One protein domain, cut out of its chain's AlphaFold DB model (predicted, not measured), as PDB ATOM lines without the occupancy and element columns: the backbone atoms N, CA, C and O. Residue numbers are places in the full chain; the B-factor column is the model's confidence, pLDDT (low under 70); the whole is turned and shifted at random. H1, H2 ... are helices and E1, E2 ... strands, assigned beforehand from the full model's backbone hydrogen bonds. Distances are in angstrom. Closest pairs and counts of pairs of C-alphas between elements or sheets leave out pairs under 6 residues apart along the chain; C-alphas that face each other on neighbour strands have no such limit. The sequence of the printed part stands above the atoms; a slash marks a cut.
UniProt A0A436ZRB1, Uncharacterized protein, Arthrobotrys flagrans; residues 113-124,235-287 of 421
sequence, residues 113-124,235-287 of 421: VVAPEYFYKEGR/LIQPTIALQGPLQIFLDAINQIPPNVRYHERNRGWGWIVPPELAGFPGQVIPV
ATOM      1  N   VAL A 113     445.654  96.286  91.002       79.56
ATOM      2  CA  VAL A 113     445.477  95.216  90.017       79.56
ATOM      3  C   VAL A 113     446.156  93.958  90.564       79.56
ATOM      4  O   VAL A 113     447.366  93.951  90.795       79.56
ATOM      5  N   VAL A 114     445.370  92.912  90.828       89.31
ATOM      6  CA  VAL A 114     445.915  91.618  91.245       89.31
ATOM      7  C   VAL A 114     446.662  91.054  90.046       89.31
ATOM      8  O   VAL A 114     446.065  90.782  89.011       89.31
ATOM      9  N   ALA A 115     447.976  90.926  90.174       92.56
ATOM     10  CA  ALA A 115     448.825  90.352  89.143       92.56
ATOM     11  C   ALA A 115     449.058  88.852  89.418       92.56
ATOM     12  O   ALA A 115     448.910  88.421  90.570       92.56
ATOM     13  N   PRO A 116     449.448  88.045  88.414       94.81
ATOM     14  CA  PRO A 116     449.751  86.622  88.595       94.81
ATOM     15  C   PRO A 116     450.738  86.334  89.738       94.81
ATOM     16  O   PRO A 116     450.620  85.323  90.430       94.81
ATOM     17  N   GLU A 117     451.673  87.252  89.991       95.38
ATOM     18  CA  GLU A 117     452.686  87.178  91.046       95.38
ATOM     19  C   GLU A 117     452.106  87.024  92.450       95.38
ATOM     20  O   GLU A 117     452.774  86.474  93.326       95.38
ATOM     21  N   TYR A 118     450.862  87.452  92.661       94.06
ATOM     22  CA  TYR A 118     450.137  87.251  93.911       94.06
ATOM     23  C   TYR A 118     449.999  85.764  94.283       94.06
ATOM     24  O   TYR A 118     449.979  85.421  95.465       94.06
ATOM     25  N   PHE A 119     449.959  84.875  93.288       96.06
ATOM     26  CA  PHE A 119     449.868  83.429  93.488       96.06
ATOM     27  C   PHE A 119     451.236  82.741  93.556       96.06
ATOM     28  O   PHE A 119     451.292  81.530  93.760       96.06
ATOM     29  N   TYR A 120     452.345  83.469  93.381       96.88
ATOM     30  CA  TYR A 120     453.686  82.885  93.321       96.88
ATOM     31  C   TYR A 120     454.334  82.869  94.702       96.88
ATOM     32  O   TYR A 120     454.426  83.894  95.373       96.88
ATOM     33  N   LYS A 121     454.882  81.717  95.097       96.12
ATOM     34  CA  LYS A 121     455.587  81.541  96.373       96.12
ATOM     35  C   LYS A 121     456.710  82.561  96.571       96.12
ATOM     36  O   LYS A 121     456.858  83.115  97.655       96.12
ATOM     37  N   GLU A 122     457.502  82.808  95.532       94.69
ATOM     38  CA  GLU A 122     458.617  83.758  95.549       94.69
ATOM     39  C   GLU A 122     458.200  85.187  95.148       94.69
ATOM     40  O   GLU A 122     459.059  86.065  95.047       94.69
ATOM     41  N   GLY A 123     456.913  85.418  94.857       94.75
ATOM     42  CA  GLY A 123     456.389  86.685  94.331       94.75
ATOM     43  C   GLY A 123     456.931  87.066  92.949       94.75
ATOM     44  O   GLY A 123     456.808  88.213  92.528       94.75
ATOM     45  N   ARG A 124     457.609  86.140  92.257       95.06
ATOM     46  CA  ARG A 124     458.201  86.349  90.931       95.06
ATOM     47  C   ARG A 124     458.491  85.025  90.243       95.06
ATOM     48  O   ARG A 124     458.674  84.002  90.896       95.06
ATOM     49  N   LEU A 235     453.109  77.742  92.691       97.06
ATOM     50  CA  LEU A 235     451.822  78.331  93.049       97.06
ATOM     51  C   LEU A 235     451.465  78.034  94.512       97.06
ATOM     52  O   LEU A 235     451.702  76.936  95.018       97.06
ATOM     53  N   ILE A 236     450.889  79.017  95.202       96.56
ATOM     54  CA  ILE A 236     450.491  78.924  96.617       96.56
ATOM     55  C   ILE A 236     449.053  79.397  96.831       96.56
ATOM     56  O   ILE A 236     448.470  80.047  95.971       96.56
ATOM     57  N   GLN A 237     448.487  79.073  97.998       95.19
ATOM     58  CA  GLN A 237     447.287  79.744  98.499       95.19
ATOM     59  C   GLN A 237     447.729  81.054  99.165       95.19
ATOM     60  O   GLN A 237     448.381  81.000 100.213       95.19
ATOM     61  N   PRO A 238     447.454  82.223  98.571       90.62
ATOM     62  CA  PRO A 238     447.883  83.484  99.148       90.62
ATOM     63  C   PRO A 238     447.170  83.734 100.482       90.62
ATOM     64  O   PRO A 238     445.967  83.520 100.608       90.62
ATOM     65  N   THR A 239     447.918  84.189 101.488       82.69
ATOM     66  CA  THR A 239     447.402  84.443 102.846       82.69
ATOM     67  C   THR A 239     446.992  85.894 103.075       82.69
ATOM     68  O   THR A 239     446.352  86.206 104.075       82.69
ATOM     69  N   ILE A 240     447.418  86.807 102.199       75.75
ATOM     70  CA  ILE A 240     447.148  88.238 102.334       75.75
ATOM     71  C   ILE A 240     445.736  88.493 101.824       75.75
ATOM     72  O   ILE A 240     445.476  88.312 100.644       75.75
ATOM     73  N   ALA A 241     444.830  88.945 102.684       69.56
ATOM     74  CA  ALA A 241     443.484  89.307 102.260       69.56
ATOM     75  C   ALA A 241     443.523  90.573 101.382       69.56
ATOM     76  O   ALA A 241     443.610  91.693 101.888       69.56
ATOM     77  N   LEU A 242     443.483  90.394 100.061       77.88
ATOM     78  CA  LEU A 242     443.186  91.469  99.121       77.88
ATOM     79  C   LEU A 242     441.668  91.594  98.967       77.88
ATOM     80  O   LEU A 242     440.962  90.598  98.822       77.88
ATOM     81  N   GLN A 243     441.175  92.829  98.995       79.88
ATOM     82  CA  GLN A 243     439.784  93.133  98.676       79.88
ATOM     83  C   GLN A 243     439.665  93.393  97.176       79.88
ATOM     84  O   GLN A 243     440.482  94.108  96.603       79.88
ATOM     85  N   GLY A 244     438.640  92.833  96.547       84.56
ATOM     86  CA  GLY A 244     438.354  93.066  95.139       84.56
ATOM     87  C   GLY A 244     437.280  92.112  94.626       84.56
ATOM     88  O   GLY A 244     437.007  91.101  95.270       84.56
ATOM     89  N   PRO A 245     436.644  92.408  93.486       90.06
ATOM     90  CA  PRO A 245     435.733  91.467  92.849       90.06
ATOM     91  C   PRO A 245     436.470  90.179  92.456       90.06
ATOM     92  O   PRO A 245     437.600  90.226  91.969       90.06
ATOM     93  N   LEU A 246     435.793  89.032  92.596       90.19
ATOM     94  CA  LEU A 246     436.316  87.709  92.224       90.19
ATOM     95  C   LEU A 246     436.895  87.676  90.798       90.19
ATOM     96  O   LEU A 246     437.888  86.996  90.551       90.19
ATOM     97  N   GLN A 247     436.306  88.449  89.879       92.06
ATOM     98  CA  GLN A 247     436.740  88.528  88.485       92.06
ATOM     99  C   GLN A 247     438.206  88.954  88.330       92.06
ATOM    100  O   GLN A 247     438.910  88.369  87.521       92.06
ATOM    101  N   ILE A 248     438.704  89.893  89.141       91.81
ATOM    102  CA  ILE A 248     440.099  90.350  89.032       91.81
ATOM    103  C   ILE A 248     441.073  89.214  89.385       91.81
ATOM    104  O   ILE A 248     442.125  89.078  88.765       91.81
ATOM    105  N   PHE A 249     440.712  88.353  90.341       92.94
ATOM    106  CA  PHE A 249     441.509  87.173  90.677       92.94
ATOM    107  C   PHE A 249     441.430  86.101  89.586       92.94
ATOM    108  O   PHE A 249     442.442  85.473  89.285       92.94
ATOM    109  N   LEU A 250     440.258  85.912  88.971       92.69
ATOM    110  CA  LEU A 250     440.100  85.025  87.815       92.69
ATOM    111  C   LEU A 250     440.969  85.486  86.643       92.69
ATOM    112  O   LEU A 250     441.676  84.674  86.053       92.69
ATOM    113  N   ASP A 251     440.977  86.784  86.350       92.50
ATOM    114  CA  ASP A 251     441.803  87.364  85.292       92.50
ATOM    115  C   ASP A 251     443.296  87.162  85.591       92.50
ATOM    116  O   ASP A 251     444.052  86.749  84.711       92.50
ATOM    117  N   ALA A 252     443.715  87.360  86.843       93.81
ATOM    118  CA  ALA A 252     445.084  87.112  87.284       93.81
ATOM    119  C   ALA A 252     445.489  85.630  87.160       93.81
ATOM    120  O   ALA A 252     446.584  85.334  86.689       93.81
ATOM    121  N   ILE A 253     444.605  84.691  87.521       94.75
ATOM    122  CA  ILE A 253     444.825  83.244  87.338       94.75
ATOM    123  C   ILE A 253     444.929  82.898  85.846       94.75
ATOM    124  O   ILE A 253     445.823  82.152  85.432       94.75
ATOM    125  N   ASN A 254     444.061  83.481  85.019       93.00
ATOM    126  CA  ASN A 254     444.053  83.278  83.572       93.00
ATOM    127  C   ASN A 254     445.316  83.823  82.893       93.00
ATOM    128  O   ASN A 254     445.741  83.272  81.879       93.00
ATOM    129  N   GLN A 255     445.949  84.836  83.485       94.50
ATOM    130  CA  GLN A 255     447.224  85.397  83.042       94.50
ATOM    131  C   GLN A 255     448.457  84.623  83.539       94.50
ATOM    132  O   GLN A 255     449.560  84.915  83.079       94.50
ATOM    133  N   ILE A 256     448.313  83.632  84.433       95.94
ATOM    134  CA  ILE A 256     449.437  82.767  84.832       95.94
ATOM    135  C   ILE A 256     449.975  82.041  83.585       95.94
ATOM    136  O   ILE A 256     449.217  81.293  82.956       95.94
ATOM    137  N   PRO A 257     451.269  82.201  83.242       95.38
ATOM    138  CA  PRO A 257     451.856  81.599  82.053       95.38
ATOM    139  C   PRO A 257     451.711  80.068  81.999       95.38
ATOM    140  O   PRO A 257     451.831  79.406  83.036       95.38
ATOM    141  N   PRO A 258     451.533  79.467  80.804       92.88
ATOM    142  CA  PRO A 258     451.379  78.017  80.647       92.88
ATOM    143  C   PRO A 258     452.506  77.183  81.274       92.88
ATOM    144  O   PRO A 258     452.247  76.153  81.887       92.88
ATOM    145  N   ASN A 259     453.755  77.645  81.175       92.75
ATOM    146  CA  ASN A 259     454.923  76.978  81.760       92.75
ATOM    147  C   ASN A 259     454.936  76.985  83.296       92.75
ATOM    148  O   ASN A 259     455.572  76.125  83.896       92.75
ATOM    149  N   VAL A 260     454.226  77.916  83.938       96.25
ATOM    150  CA  VAL A 260     453.971  77.893  85.384       96.25
ATOM    151  C   VAL A 260     452.781  76.990  85.671       96.25
ATOM    152  O   VAL A 260     452.862  76.092  86.505       96.25
ATOM    153  N   ARG A 261     451.679  77.216  84.955       93.19
ATOM    154  CA  ARG A 261     450.395  76.544  85.148       93.19
ATOM    155  C   ARG A 261     450.510  75.020  85.081       93.19
ATOM    156  O   ARG A 261     450.012  74.329  85.961       93.19
ATOM    157  N   TYR A 262     451.207  74.518  84.065       92.12
ATOM    158  CA  TYR A 262     451.345  73.087  83.784       92.12
ATOM    159  C   TYR A 262     452.645  72.487  84.319       92.12
ATOM    160  O   TYR A 262     452.967  71.340  84.023       92.12
ATOM    161  N   HIS A 263     453.402  73.249  85.111       94.19
ATOM    162  CA  HIS A 263     454.623  72.751  85.720       94.19
ATOM    163  C   HIS A 263     454.322  71.591  86.676       94.19
ATOM    164  O   HIS A 263     453.352  71.640  87.434       94.19
ATOM    165  N   GLU A 264     455.207  70.594  86.739       92.69
ATOM    166  CA  GLU A 264     455.027  69.410  87.595       92.69
ATOM    167  C   GLU A 264     454.792  69.768  89.072       92.69
ATOM    168  O   GLU A 264     453.996  69.130  89.759       92.69
ATOM    169  N   ARG A 265     455.433  70.846  89.548       94.69
ATOM    170  CA  ARG A 265     455.281  71.375  90.920       94.69
ATOM    171  C   ARG A 265     453.881  71.909  91.234       94.69
ATOM    172  O   ARG A 265     453.528  71.989  92.405       94.69
ATOM    173  N   ASN A 266     453.116  72.281  90.214       95.50
ATOM    174  CA  ASN A 266     451.794  72.897  90.342       95.50
ATOM    175  C   ASN A 266     450.673  71.939  89.918       95.50
ATOM    176  O   ASN A 266     449.512  72.335  89.819       95.50
ATOM    177  N   ARG A 267     451.000  70.663  89.677       91.50
ATOM    178  CA  ARG A 267     450.025  69.653  89.275       91.50
ATOM    179  C   ARG A 267     448.931  69.504  90.333       91.50
ATOM    180  O   ARG A 267     449.216  69.229  91.495       91.50
ATOM    181  N   GLY A 268     447.678  69.644  89.905       90.75
ATOM    182  CA  GLY A 268     446.513  69.562  90.790       90.75
ATOM    183  C   GLY A 268     446.316  70.789  91.683       90.75
ATOM    184  O   GLY A 268     445.493  70.746  92.596       90.75
ATOM    185  N   TRP A 269     447.056  71.876  91.452       95.31
ATOM    186  CA  TRP A 269     446.804  73.133  92.141       95.31
ATOM    187  C   TRP A 269     445.471  73.740  91.680       95.31
ATOM    188  O   TRP A 269     445.159  73.791  90.492       95.31
ATOM    189  N   GLY A 270     444.700  74.240  92.640       94.88
ATOM    190  CA  GLY A 270     443.516  75.059  92.412       94.88
ATOM    191  C   GLY A 270     443.416  76.092  93.523       94.88
ATOM    192  O   GLY A 270     443.757  75.799  94.672       94.88
ATOM    193  N   TRP A 271     442.989  77.306  93.200       95.75
ATOM    194  CA  TRP A 271     442.895  78.376  94.186       95.75
ATOM    195  C   TRP A 271     441.638  78.202  95.039       95.75
ATOM    196  O   TRP A 271     440.529  78.137  94.509       95.75
ATOM    197  N   ILE A 272     441.809  78.115  96.357       95.19
ATOM    198  CA  ILE A 272     440.694  78.059  97.302       95.19
ATOM    199  C   ILE A 272     440.263  79.499  97.550       95.19
ATOM    200  O   ILE A 272     441.006  80.289  98.136       95.19
ATOM    201  N   VAL A 273     439.069  79.838  97.079       93.38
ATOM    202  CA  VAL A 273     438.560  81.205  97.144       93.38
ATOM    203  C   VAL A 273     438.264  81.556  98.606       93.38
ATOM    204  O   VAL A 273     437.548  80.800  99.271       93.38
ATOM    205  N   PRO A 274     438.784  82.686  99.123       91.88
ATOM    206  CA  PRO A 274     438.465  83.148 100.467       91.88
ATOM    207  C   PRO A 274     436.947  83.271 100.679       91.88
ATOM    208  O   PRO A 274     436.249  83.694  99.750       91.88
ATOM    209  N   PRO A 275     436.410  82.938 101.870       91.19
ATOM    210  CA  PRO A 275     434.969  82.969 102.134       91.19
ATOM    211  C   PRO A 275     434.300  84.318 101.844       91.19
ATOM    212  O   PRO A 275     433.116  84.357 101.530       91.19
ATOM    213  N   GLU A 276     435.051  85.417 101.935       89.81
ATOM    214  CA  GLU A 276     434.578  86.777 101.676       89.81
ATOM    215  C   GLU A 276     434.322  87.046 100.184       89.81
ATOM    216  O   GLU A 276     433.557  87.946  99.844       89.81
ATOM    217  N   LEU A 277     434.971  86.281  99.302       90.31
ATOM    218  CA  LEU A 277     434.877  86.399  97.842       90.31
ATOM    219  C   LEU A 277     434.108  85.240  97.203       90.31
ATOM    220  O   LEU A 277     433.641  85.354  96.069       90.31
ATOM    221  N   ALA A 278     434.021  84.112  97.905       91.12
ATOM    222  CA  ALA A 278     433.424  82.894  97.398       91.12
ATOM    223  C   ALA A 278     431.900  83.030  97.271       91.12
ATOM    224  O   ALA A 278     431.216  83.494  98.182       91.12
ATOM    225  N   GLY A 279     431.344  82.545  96.161       90.75
ATOM    226  CA  GLY A 279     429.895  82.418  95.991       90.75
ATOM    227  C   GLY A 279     429.287  81.324  96.875       90.75
ATOM    228  O   GLY A 279     428.088  81.340  97.143       90.75
ATOM    229  N   PHE A 280     430.105  80.372  97.332       93.12
ATOM    230  CA  PHE A 280     429.717  79.307  98.255       93.12
ATOM    231  C   PHE A 280     430.927  78.800  99.064       93.12
ATOM    232  O   PHE A 280     432.066  78.913  98.605       93.12
ATOM    233  N   PRO A 281     430.713  78.219 100.262       92.44
ATOM    234  CA  PRO A 281     431.801  77.723 101.102       92.44
ATOM    235  C   PRO A 281     432.669  76.681 100.393       92.44
ATOM    236  O   PRO A 281     432.157  75.705  99.846       92.44
ATOM    237  N   GLY A 282     433.988  76.876 100.437       90.69
ATOM    238  CA  GLY A 282     434.949  75.943  99.848       90.69
ATOM    239  C   GLY A 282     435.015  75.982  98.321       90.69
ATOM    240  O   GLY A 282     435.480  75.014  97.725       90.69
ATOM    241  N   GLN A 283     434.554  77.062  97.679       94.06
ATOM    242  CA  GLN A 283     434.741  77.256  96.243       94.06
ATOM    243  C   GLN A 283     436.227  77.146  95.873       94.06
ATOM    244  O   GLN A 283     437.075  77.843  96.429       94.06
ATOM    245  N   VAL A 284     436.526  76.282  94.904       94.56
ATOM    246  CA  VAL A 284     437.864  76.123  94.327       94.56
ATOM    247  C   VAL A 284     437.801  76.525  92.863       94.56
ATOM    248  O   VAL A 284     436.929  76.059  92.131       94.56
ATOM    249  N   ILE A 285     438.722  77.383  92.442       92.38
ATOM    250  CA  ILE A 285     438.952  77.695  91.034       92.38
ATOM    251  C   ILE A 285     440.072  76.766  90.559       92.38
ATOM    252  O   ILE A 285     441.230  76.975  90.938       92.38
ATOM    253  N   PRO A 286     439.752  75.707  89.794       89.38
ATOM    254  CA  PRO A 286     440.779  74.861  89.226       89.38
ATOM    255  C   PRO A 286     441.553  75.653  88.179       89.38
ATOM    256  O   PRO A 286     441.005  76.491  87.462       89.38
ATOM    257  N   VAL A 287     442.835  75.351  88.072       83.69
ATOM    258  CA  VAL A 287     443.566  75.643  86.852       83.69
ATOM    259  C   VAL A 287     443.017  74.720  85.773       83.69
ATOM    260  O   VAL A 287     443.010  73.507  85.970       83.69
TER     261      VAL A 287
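AT A GLANCE: This is residues 113 to 124 and 235 to 287 of the 421 residues of an uncharacterized protein of Arthrobotrys flagrans (UniProt A0A436ZRB1). There is little regular structure: loops make most of a rounded body in which helix H2 and the small hairpin E1-E2 lie along each other across a gap, with short H3 towards one end. The 65 printed residues, 23 in named elements, run H1, H2, H3, E1, E2; the sheet, E1 - E2, is antiparallel, the class mixed. It is compact, radius of gyration of the C-alphas 11.3 A, spans 30 by 23 by 18 A.

HOW THE PARTS SIT: H1, residues 116 to 119, and H2, residues 246 to 254, only just touch, with 3 pairs of C-alphas within 8 A, the closest Pro 116 and Ala 252, 4.9 A. H3, residues 258 to 261, is apart from both. E1, residues 270 to 272, and E2, residues 284 to 286, form an antiparallel hairpin, 164 degrees; N 271 and O 285, 2.9 A, are within hydrogen-bond range. H2 and E2 are only just apart, closest C-alphas 8.1 A. In H2 every O i to N i+4 pair is within range; H1 and H3 are too short for one.

IN THESE COORDINATES: From C-alpha 116 at (449.751, 86.622, 88.595) H1 spans 5.8 A, H2 12.4 A, H3 4.8 A, E1 6.4 A and E2 6.0 A, to C-alpha 286 at (440.779, 74.861, 89.226).

THE WHOLE: The farthest C-alphas, Glu 264 and Glu 276, are 30.3 A apart. Residues 125 to 234 are not printed; C-alphas 124 and 235 are 10.5 A apart. E1 to E2 is a long link. Residue 241 has pLDDT under 70.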